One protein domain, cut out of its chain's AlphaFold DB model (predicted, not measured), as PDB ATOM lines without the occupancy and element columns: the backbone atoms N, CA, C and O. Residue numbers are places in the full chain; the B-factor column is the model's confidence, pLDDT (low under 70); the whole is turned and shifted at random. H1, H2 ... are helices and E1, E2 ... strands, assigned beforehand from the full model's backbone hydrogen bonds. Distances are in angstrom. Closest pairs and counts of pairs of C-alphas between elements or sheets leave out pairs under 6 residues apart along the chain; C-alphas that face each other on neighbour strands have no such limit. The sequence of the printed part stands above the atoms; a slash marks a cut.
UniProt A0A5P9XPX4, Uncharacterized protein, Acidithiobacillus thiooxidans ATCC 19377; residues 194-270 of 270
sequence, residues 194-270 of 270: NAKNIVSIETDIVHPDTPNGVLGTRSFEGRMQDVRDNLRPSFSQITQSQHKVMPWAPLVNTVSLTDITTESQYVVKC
ATOM      1  N   ASN A 194     351.406 330.967 372.713       94.56
ATOM      2  CA  ASN A 194     351.755 330.026 371.640       94.56
ATOM      3  C   ASN A 194     351.294 330.528 370.260       94.56
ATOM      4  O   ASN A 194     350.767 331.633 370.125       94.56
ATOM      5  N   ALA A 195     351.457 329.714 369.211       94.50
ATOM      6  CA  ALA A 195     351.129 330.128 367.845       94.50
ATOM      7  C   ALA A 195     349.640 330.468 367.619       94.50
ATOM      8  O   ALA A 195     349.328 331.165 366.653       94.50
ATOM      9  N   LYS A 196     348.701 330.041 368.486       94.94
ATOM     10  CA  LYS A 196     347.287 330.476 368.395       94.94
ATOM     11  C   LYS A 196     347.116 331.971 368.630       94.94
ATOM     12  O   LYS A 196     346.109 332.532 368.213       94.94
ATOM     13  N   ASN A 197     348.060 332.599 369.324       95.19
ATOM     14  CA  ASN A 197     348.028 334.027 369.606       95.19
ATOM     15  C   ASN A 197     348.484 334.874 368.409       95.19
ATOM     16  O   ASN A 197     348.271 336.083 368.422       95.19
ATOM     17  N   ILE A 198     349.063 334.256 367.376       94.44
ATOM     18  CA  ILE A 198     349.400 334.927 366.119       94.44
ATOM     19  C   ILE A 198     348.108 335.135 365.324       94.44
ATOM     20  O   ILE A 198     347.408 334.175 364.998       94.44
ATOM     21  N   VAL A 199     347.794 336.393 365.013       93.81
ATOM     22  CA  VAL A 199     346.550 336.780 364.322       93.81
ATOM     23  C   VAL A 199     346.710 336.859 362.807       93.81
ATOM     24  O   VAL A 199     345.753 336.633 362.072       93.81
ATOM     25  N   SER A 200     347.911 337.168 362.333       92.31
ATOM     26  CA  SER A 200     348.252 337.291 360.917       92.31
ATOM     27  C   SER A 200     349.756 337.179 360.749       92.31
ATOM     28  O   SER A 200     350.496 337.382 361.704       92.31
ATOM     29  N   ILE A 201     350.213 336.881 359.540       91.31
ATOM     30  CA  ILE A 201     351.641 336.791 359.244       91.31
ATOM     31  C   ILE A 201     351.937 337.648 358.024       91.31
ATOM     32  O   ILE A 201     351.293 337.516 356.991       91.31
ATOM     33  N   GLU A 202     352.942 338.499 358.116       90.69
ATOM     34  CA  GLU A 202     353.538 339.163 356.964       90.69
ATOM     35  C   GLU A 202     354.937 338.590 356.767       90.69
ATOM     36  O   GLU A 202     355.666 338.324 357.726       90.69
ATOM     37  N   THR A 203     355.301 338.311 355.520       87.56
ATOM     38  CA  THR A 203     356.615 337.755 355.203       87.56
ATOM     39  C   THR A 203     357.155 338.416 353.954       87.56
ATOM     40  O   THR A 203     356.573 338.282 352.880       87.56
ATOM     41  N   ASP A 204     358.291 339.082 354.106       85.62
ATOM     42  CA  ASP A 204     359.052 339.633 352.995       85.62
ATOM     43  C   ASP A 204     360.237 338.711 352.712       85.62
ATOM     44  O   ASP A 204     360.999 338.357 353.618       85.62
ATOM     45  N   ILE A 205     360.371 338.293 351.454       85.62
ATOM     46  CA  ILE A 205     361.407 337.364 351.001       85.62
ATOM     47  C   ILE A 205     362.227 338.034 349.912       85.62
ATOM     48  O   ILE A 205     361.705 338.324 348.837       85.62
ATOM     49  N   VAL A 206     363.526 338.186 350.143       84.81
ATOM     50  CA  VAL A 206     364.497 338.459 349.077       84.81
ATOM     51  C   VAL A 206     365.199 337.143 348.779       84.81
ATOM     52  O   VAL A 206     365.865 336.595 349.647       84.81
ATOM     53  N   HIS A 207     364.985 336.585 347.592       82.25
ATOM     54  CA  HIS A 207     365.452 335.258 347.198       82.25
ATOM     55  C   HIS A 207     366.520 335.379 346.095       82.25
ATOM     56  O   HIS A 207     366.350 336.201 345.193       82.25
ATOM     57  N   PRO A 208     367.587 334.562 346.106       77.62
ATOM     58  CA  PRO A 208     368.544 334.516 345.006       77.62
ATOM     59  C   PRO A 208     367.859 334.049 343.714       77.62
ATOM     60  O   PRO A 208     366.838 333.355 343.762       77.62
ATOM     61  N   ASP A 209     368.382 334.396 342.540       73.56
ATOM     62  CA  ASP A 209     367.840 333.805 341.317       73.56
ATOM     63  C   ASP A 209     367.994 332.281 341.301       73.56
ATOM     64  O   ASP A 209     368.919 331.717 341.880       73.56
ATOM     65  N   THR A 210     367.068 331.619 340.615       68.69
ATOM     66  CA  THR A 210     367.125 330.173 340.363       68.69
ATOM     67  C   THR A 210     367.548 329.930 338.912       68.69
ATOM     68  O   THR A 210     367.495 330.855 338.102       68.69
ATOM     69  N   PRO A 211     367.882 328.697 338.495       59.78
ATOM     70  CA  PRO A 211     368.310 328.395 337.127       59.78
ATOM     71  C   PRO A 211     367.219 328.642 336.073       59.78
ATOM     72  O   PRO A 211     367.491 328.592 334.878       59.78
ATOM     73  N   ASN A 212     365.983 328.901 336.513       63.84
ATOM     74  CA  ASN A 212     364.876 329.342 335.665       63.84
ATOM     75  C   ASN A 212     364.930 330.845 335.332       63.84
ATOM     76  O   ASN A 212     364.098 331.329 334.565       63.84
ATOM     77  N   GLY A 213     365.858 331.587 335.934       62.22
ATOM     78  CA  GLY A 213     366.118 332.980 335.630       62.22
ATOM     79  C   GLY A 213     366.602 333.164 334.199       62.22
ATOM     80  O   GLY A 213     367.424 332.402 333.691       62.22
ATOM     81  N   VAL A 214     366.093 334.196 333.534       67.75
ATOM     82  CA  VAL A 214     366.568 334.599 332.209       67.75
ATOM     83  C   VAL A 214     367.647 335.667 332.339       67.75
ATOM     84  O   VAL A 214     367.472 336.666 333.034       67.75
ATOM     85  N   LEU A 215     368.767 335.443 331.652       71.19
ATOM     86  CA  LEU A 215     369.886 336.377 331.554       71.19
ATOM     87  C   LEU A 215     369.903 337.028 330.166       71.19
ATOM     88  O   LEU A 215     369.644 336.374 329.156       71.19
ATOM     89  N   GLY A 216     370.252 338.311 330.110       71.06
ATOM     90  CA  GLY A 216     370.400 339.081 328.874       71.06
ATOM     91  C   GLY A 216     369.085 339.540 328.243       71.06
ATOM     92  O   GLY A 216     369.087 339.979 327.093       71.06
ATOM     93  N   THR A 217     367.962 339.441 328.956       70.38
ATOM     94  CA  THR A 217     366.634 339.798 328.449       70.38
ATOM     95  C   THR A 217     366.204 341.197 328.891       70.38
ATOM     96  O   THR A 217     366.399 341.616 330.029       70.38
ATOM     97  N   ARG A 218     365.544 341.926 327.985       73.75
ATOM     98  CA  ARG A 218     364.809 343.158 328.307       73.75
ATOM     99  C   ARG A 218     363.320 342.846 328.240       73.75
ATOM    100  O   ARG A 218     362.794 342.652 327.149       73.75
ATOM    101  N   SER A 219     362.661 342.768 329.392       73.94
ATOM    102  CA  SER A 219     361.222 342.508 329.490       73.94
ATOM    103  C   SER A 219     360.554 343.483 330.457       73.94
ATOM    104  O   SER A 219     361.184 343.985 331.385       73.94
ATOM    105  N   PHE A 220     359.266 343.748 330.251       76.75
ATOM    106  CA  PHE A 220     358.428 344.437 331.238       76.75
ATOM    107  C   PHE A 220     357.754 343.460 332.209       76.75
ATOM    108  O   PHE A 220     357.240 343.877 333.243       76.75
ATOM    109  N   GLU A 221     357.769 342.160 331.908       78.00
ATOM    110  CA  GLU A 221     357.289 341.126 332.821       78.00
ATOM    111  C   GLU A 221     358.370 340.806 333.853       78.00
ATOM    112  O   GLU A 221     359.456 340.358 333.485       78.00
ATOM    113  N   GLY A 222     358.060 340.989 335.142       72.94
ATOM    114  CA  GLY A 222     359.035 340.906 336.236       72.94
ATOM    115  C   GLY A 222     359.903 339.645 336.207       72.94
ATOM    116  O   GLY A 222     361.118 339.748 336.240       72.94
ATOM    117  N   ARG A 223     359.317 338.450 336.045       73.69
ATOM    118  CA  ARG A 223     360.082 337.183 335.974       73.69
ATOM    119  C   ARG A 223     360.970 337.035 334.739       73.69
ATOM    120  O   ARG A 223     361.912 336.252 334.772       73.69
ATOM    121  N   MET A 224     360.660 337.757 333.667       76.31
ATOM    122  CA  MET A 224     361.376 337.674 332.395       76.31
ATOM    123  C   MET A 224     362.465 338.748 332.257       76.31
ATOM    124  O   MET A 224     363.117 338.837 331.215       76.31
ATOM    125  N   GLN A 225     362.638 339.590 333.275       79.56
ATOM    126  CA  GLN A 225     363.705 340.583 333.344       79.56
ATOM    127  C   GLN A 225     365.042 339.933 333.688       79.56
ATOM    128  O   GLN A 225     365.084 338.975 334.463       79.56
ATOM    129  N   ASP A 226     366.130 340.500 333.161       80.31
ATOM    130  CA  ASP A 226     367.478 340.162 333.605       80.31
ATOM    131  C   ASP A 226     367.616 340.468 335.102       80.31
ATOM    132  O   ASP A 226     367.415 341.606 335.539       80.31
ATOM    133  N   VAL A 227     367.926 339.438 335.891       76.38
ATOM    134  CA  VAL A 227     368.037 339.552 337.351       76.38
ATOM    135  C   VAL A 227     369.196 340.435 337.790       76.38
ATOM    136  O   VAL A 227     369.153 341.006 338.869       76.38
ATOM    137  N   ARG A 228     370.228 340.581 336.952       77.88
ATOM    138  CA  ARG A 228     371.415 341.379 337.291       77.88
ATOM    139  C   ARG A 228     371.106 342.869 337.380       77.88
ATOM    140  O   ARG A 228     371.847 343.604 338.021       77.88
ATOM    141  N   ASP A 229     370.013 343.282 336.744       79.56
ATOM    142  CA  ASP A 229     369.619 344.678 336.617       79.56
ATOM    143  C   ASP A 229     368.337 345.009 337.413       79.56
ATOM    144  O   ASP A 229     367.914 346.164 337.409       79.56
ATOM    145  N   ASN A 230     367.674 344.030 338.059       76.69
ATOM    146  CA  ASN A 230     366.322 344.216 338.613       76.69
ATOM    147  C   ASN A 230     366.048 343.428 339.905       76.69
ATOM    148  O   ASN A 230     366.314 342.232 339.980       76.69
ATOM    149  N   LEU A 231     365.330 344.066 340.841       76.88
ATOM    150  CA  LEU A 231     364.573 343.376 341.891       76.88
ATOM    151  C   LEU A 231     363.231 342.919 341.316       76.88
ATOM    152  O   LEU A 231     362.373 343.744 341.002       76.88
ATOM    153  N   ARG A 232     363.042 341.607 341.166       78.50
ATOM    154  CA  ARG A 232     361.906 341.057 340.406       78.50
ATOM    155  C   ARG A 232     360.821 340.507 341.333       78.50
ATOM    156  O   ARG A 232     361.087 339.522 342.023       78.50
ATOM    157  N   PRO A 233     359.597 341.063 341.332       77.50
ATOM    158  CA  PRO A 233     358.476 340.473 342.055       77.50
ATOM    159  C   PRO A 233     358.153 339.059 341.559       77.50
ATOM    160  O   PRO A 233     358.113 338.799 340.353       77.50
ATOM    161  N   SER A 234     357.898 338.145 342.491       73.69
ATOM    162  CA  SER A 234     357.640 336.729 342.227       73.69
ATOM    163  C   SER A 234     356.537 336.184 343.133       73.69
ATOM    164  O   SER A 234     356.214 336.751 344.175       73.69
ATOM    165  N   PHE A 235     355.971 335.043 342.746       72.94
ATOM    166  CA  PHE A 235     355.048 334.294 343.598       72.94
ATOM    167  C   PHE A 235     355.826 333.398 344.561       72.94
ATOM    168  O   PHE A 235     356.749 332.700 344.135       72.94
ATOM    169  N   SER A 236     355.401 333.368 345.823       77.44
ATOM    170  CA  SER A 236     355.953 332.481 346.847       77.44
ATOM    171  C   SER A 236     355.024 331.299 347.123       77.44
ATOM    172  O   SER A 236     353.800 331.423 347.079       77.44
ATOM    173  N   GLN A 237     355.605 330.135 347.419       77.81
ATOM    174  CA  GLN A 237     354.846 328.932 347.792       77.81
ATOM    175  C   GLN A 237     354.489 328.890 349.287       77.81
ATOM    176  O   GLN A 237     353.785 327.976 349.719       77.81
ATOM    177  N   ILE A 238     354.918 329.886 350.072       87.25
ATOM    178  CA  ILE A 238     354.721 329.920 351.529       87.25
ATOM    179  C   ILE A 238     353.248 329.968 351.946       87.25
ATOM    180  O   ILE A 238     352.910 329.524 353.035       87.25
ATOM    181  N   THR A 239     352.350 330.452 351.084       85.44
ATOM    182  CA  THR A 239     350.908 330.472 351.375       85.44
ATOM    183  C   THR A 239     350.350 329.073 351.583       85.44
ATOM    184  O   THR A 239     349.503 328.861 352.447       85.44
ATOM    185  N   GLN A 240     350.864 328.097 350.835       86.88
ATOM    186  CA  GLN A 240     350.427 326.705 350.935       86.88
ATOM    187  C   GLN A 240     350.846 326.113 352.281       86.88
ATOM    188  O   GLN A 240     350.042 325.485 352.967       86.88
ATOM    189  N   SER A 241     352.090 326.364 352.689       90.19
ATOM    190  CA  SER A 241     352.621 325.849 353.947       90.19
ATOM    191  C   SER A 241     352.063 326.581 355.164       90.19
ATOM    192  O   SER A 241     351.733 325.946 356.163       90.19
ATOM    193  N   GLN A 242     351.859 327.899 355.079       91.06
ATOM    194  CA  GLN A 242     351.199 328.666 356.132       91.06
ATOM    195  C   GLN A 242     349.786 328.139 356.381       91.06
ATOM    196  O   GLN A 242     349.439 327.926 357.538       91.06
ATOM    197  N   HIS A 243     348.999 327.852 355.339       90.56
ATOM    198  CA  HIS A 243     347.656 327.304 355.529       90.56
ATOM    199  C   HIS A 243     347.670 325.933 356.227       90.56
ATOM    200  O   HIS A 243     346.788 325.646 357.031       90.56
ATOM    201  N   LYS A 244     348.692 325.104 355.975       91.25
ATOM    202  CA  LYS A 244     348.871 323.815 356.663       91.25
ATOM    203  C   LYS A 244     349.258 323.982 358.134       91.25
ATOM    204  O   LYS A 244     348.740 323.263 358.983       91.25
ATOM    205  N   VAL A 245     350.170 324.907 358.437       92.25
ATOM    206  CA  VAL A 245     350.753 325.056 359.782       92.25
ATOM    207  C   VAL A 245     349.919 325.981 360.676       92.25
ATOM    208  O   VAL A 245     349.728 325.685 361.848       92.25
ATOM    209  N   MET A 246     349.366 327.077 360.166       93.12
ATOM    210  CA  MET A 246     348.577 328.039 360.954       93.12
ATOM    211  C   MET A 246     347.352 328.527 360.173       93.12
ATOM    212  O   MET A 246     347.275 329.710 359.844       93.12
ATOM    213  N   PRO A 247     346.359 327.665 359.889       93.44
ATOM    214  CA  PRO A 247     345.181 328.027 359.094       93.44
ATOM    215  C   PRO A 247     344.371 329.210 359.655       93.44
ATOM    216  O   PRO A 247     343.601 329.813 358.913       93.44
ATOM    217  N   TRP A 248     344.536 329.554 360.939       94.56
ATOM    218  CA  TRP A 248     343.884 330.704 361.582       94.56
ATOM    219  C   TRP A 248     344.588 332.049 361.346       94.56
ATOM    220  O   TRP A 248     343.945 333.079 361.522       94.56
ATOM    221  N   ALA A 249     345.873 332.057 360.976       92.88
ATOM    222  CA  ALA A 249     346.699 333.261 360.875       92.88
ATOM    223  C   ALA A 249     347.062 333.543 359.406       92.88
ATOM    224  O   ALA A 249     348.109 333.084 358.947       92.88
ATOM    225  N   PRO A 250     346.208 334.240 358.636       89.88
ATOM    226  CA  PRO A 250     346.416 334.429 357.204       89.88
ATOM    227  C   PRO A 250     347.704 335.198 356.896       89.88
ATOM    228  O   PRO A 250     348.124 336.068 357.664       89.88
ATOM    229  N   LEU A 251     348.280 334.919 355.723       85.00
ATOM    230  CA  LEU A 251     349.322 335.769 355.158       85.00
ATOM    231  C   LEU A 251     348.741 337.093 354.657       85.00
ATOM    232  O   LEU A 251     347.782 337.106 353.883       85.00
ATOM    233  N   VAL A 252     349.362 338.198 355.052       79.88
ATOM    234  CA  VAL A 252     348.996 339.559 354.659       79.88
ATOM    235  C   VAL A 252     350.221 340.220 354.033       79.88
ATOM    236  O   VAL A 252     351.326 340.073 354.542       79.88
ATOM    237  N   ASN A 253     350.037 340.907 352.900       72.81
ATOM    238  CA  ASN A 253     351.066 341.712 352.223       72.81
ATOM    239  C   ASN A 253     352.415 341.013 351.962       72.81
ATOM    240  O   ASN A 253     353.445 341.671 351.912       72.81
ATOM    241  N   THR A 254     352.429 339.692 351.763       75.25
ATOM    242  CA  THR A 254     353.661 338.953 351.458       75.25
ATOM    243  C   THR A 254     354.299 339.451 350.164       75.25
ATOM    244  O   THR A 254     353.705 339.327 349.089       75.25
ATOM    245  N   VAL A 255     355.536 339.935 350.251       77.31
ATOM    246  CA  VAL A 255     356.345 340.296 349.088       77.31
ATOM    247  C   VAL A 255     357.432 339.246 348.884       77.31
ATOM    248  O   VAL A 255     358.141 338.867 349.810       77.31
ATOM    249  N   SER A 256     357.599 338.777 347.649       73.12
ATOM    250  CA  SER A 256     358.768 337.990 347.259       73.12
ATOM    251  C   SER A 256     359.472 338.674 346.098       73.12
ATOM    252  O   SER A 256     358.870 338.904 345.049       73.12
ATOM    253  N   LEU A 257     360.741 339.008 346.307       72.81
ATOM    254  CA  LEU A 257     361.634 339.618 345.334       72.81
ATOM    255  C   LEU A 257     362.761 338.647 345.001       72.81
ATOM    256  O   LEU A 257     363.218 337.898 345.863       72.81
ATOM    257  N   THR A 258     363.213 338.669 343.755       66.56
ATOM    258  CA  THR A 258     364.389 337.921 343.310       66.56
ATOM    259  C   THR A 258     365.510 338.873 342.915       66.56
ATOM    260  O   THR A 258     365.238 339.833 342.193       66.56
ATOM    261  N   ASP A 259     366.732 338.588 343.365       69.19
ATOM    262  CA  ASP A 259     367.948 339.383 343.128       69.19
ATOM    263  C   ASP A 259     369.178 338.466 342.918       69.19
ATOM    264  O   ASP A 259     369.073 337.240 342.993       69.19
ATOM    265  N   ILE A 260     370.353 339.040 342.662       66.62
ATOM    266  CA  ILE A 260     371.635 338.348 342.454       66.62
ATOM    267  C   ILE A 260     372.335 337.932 343.761       66.62
ATOM    268  O   ILE A 260     373.519 337.583 343.761       66.62
ATOM    269  N   THR A 261     371.637 337.987 344.896       57.59
ATOM    270  CA  THR A 261     372.196 337.571 346.186       57.59
ATOM    271  C   THR A 261     372.561 336.084 346.177       57.59
ATOM    272  O   THR A 261     372.116 335.318 345.327       57.59
ATOM    273  N   THR A 262     373.397 335.655 347.122       60.50
ATOM    274  CA  THR A 262     373.763 334.237 347.291       60.50
ATOM    275  C   THR A 262     372.843 333.499 348.259       60.50
ATOM    276  O   THR A 262     372.783 332.273 348.244       60.50
ATOM    277  N   GLU A 263     372.125 334.235 349.107       60.12
ATOM    278  CA  GLU A 263     371.277 333.691 350.163       60.12
ATOM    279  C   GLU A 263     369.914 334.380 350.179       60.12
ATOM    280  O   GLU A 263     369.768 335.532 349.756       60.12
ATOM    281  N   SER A 264     368.911 333.650 350.672       67.38
ATOM    282  CA  SER A 264     367.579 334.204 350.896       67.38
ATOM    283  C   SER A 264     367.526 334.959 352.219       67.38
ATOM    284  O   SER A 264     367.999 334.456 353.235       67.38
ATOM    285  N   GLN A 265     366.875 336.116 352.226       70.31
ATOM    286  CA  GLN A 265     366.580 336.887 353.429       70.31
ATOM    287  C   GLN A 265     365.082 336.844 353.708       70.31
ATOM    288  O   GLN A 265     364.274 337.003 352.791       70.31
ATOM    289  N   TYR A 266     364.729 336.635 354.976       70.88
ATOM    290  CA  TYR A 266     363.349 336.537 355.439       70.88
ATOM    291  C   TYR A 266     363.109 337.565 356.537       70.88
ATOM    292  O   TYR A 266     363.846 337.613 357.521       70.88
ATOM    293  N   VAL A 267     362.048 338.354 356.390       70.25
ATOM    294  CA  VAL A 267     361.507 339.182 357.469       70.25
ATOM    295  C   VAL A 267     360.100 338.689 357.750       70.25
ATOM    296  O   VAL A 267     359.228 338.824 356.899       70.25
ATOM    297  N   VAL A 268     359.891 338.098 358.928       66.25
ATOM    298  CA  VAL A 268     358.578 337.616 359.375       66.25
ATOM    299  C   VAL A 268     358.045 338.555 360.452       66.25
ATOM    300  O   VAL A 268     358.730 338.817 361.439       66.25
ATOM    301  N   LYS A 269     356.824 339.057 360.257       69.44
ATOM    302  CA  LYS A 269     356.080 339.861 361.234       69.44
ATOM    303  C   LYS A 269     354.808 339.097 361.598       69.44
ATOM    304  O   LYS A 269     354.139 338.573 360.707       69.44
ATOM    305  N   CYS A 270     354.511 339.009 362.889       67.44
ATOM    306  CA  CYS A 270     353.401 338.241 363.451       67.44
ATOM    307  C   CYS A 270     352.554 339.113 364.375       67.44
ATOM    308  O   CYS A 270     353.148 340.015 365.009       67.44
TER     309      CYS A 270
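Overview. This is residues 194 to 270 of the 270 residues of an uncharacterized protein of Acidithiobacillus thiooxidans ATCC 19377 (UniProt A0A5P9XPX4). With little regular structure, the domain is a rod: a small three-stranded sheet, a long loop within residues 209 to 237 reaching past one end, and short helix H1 off the sheet towards the other. The printed part has 77 residues, 25 of them in E1, H1, E2 and E3, in chain order; the class is mixed. The sheet, order E2 E1 E3, is mixed. The whole is loose, radius of gyration of the C-alphas 14.6 A, spans 47 by 21 by 18 A.

Arrangement. E1, residues 202 to 208, is the inner strand. H1, residues 238 to 245, is not on the sheet; its O i to N i+4 pairs are within hydrogen-bond range. E1, H1 and E2, residues 255 to 259, form a strand-helix-strand unit, parallel neighbour strands with a helix between, its crossover right-handed; N 257 and O 205 are 2.8 A apart. E3, residues 265 to 269, is antiparallel to E1, N 204 and O 267 3.0 A apart.

Along the chain. E1, 19.7 A long, begins at C-alpha 202 (353.538, 339.163, 356.964). H1 measures 10.4 A, E2 13.1 A and E3 13.4 A, ending at C-alpha 269 (356.080, 339.861, 361.234).

Size, cuts and confidence. The printed part has no cut. The link E1 to H1 is long. pLDDT is under 70 at residues 210 to 214, 258 to 264 and 268 to 270.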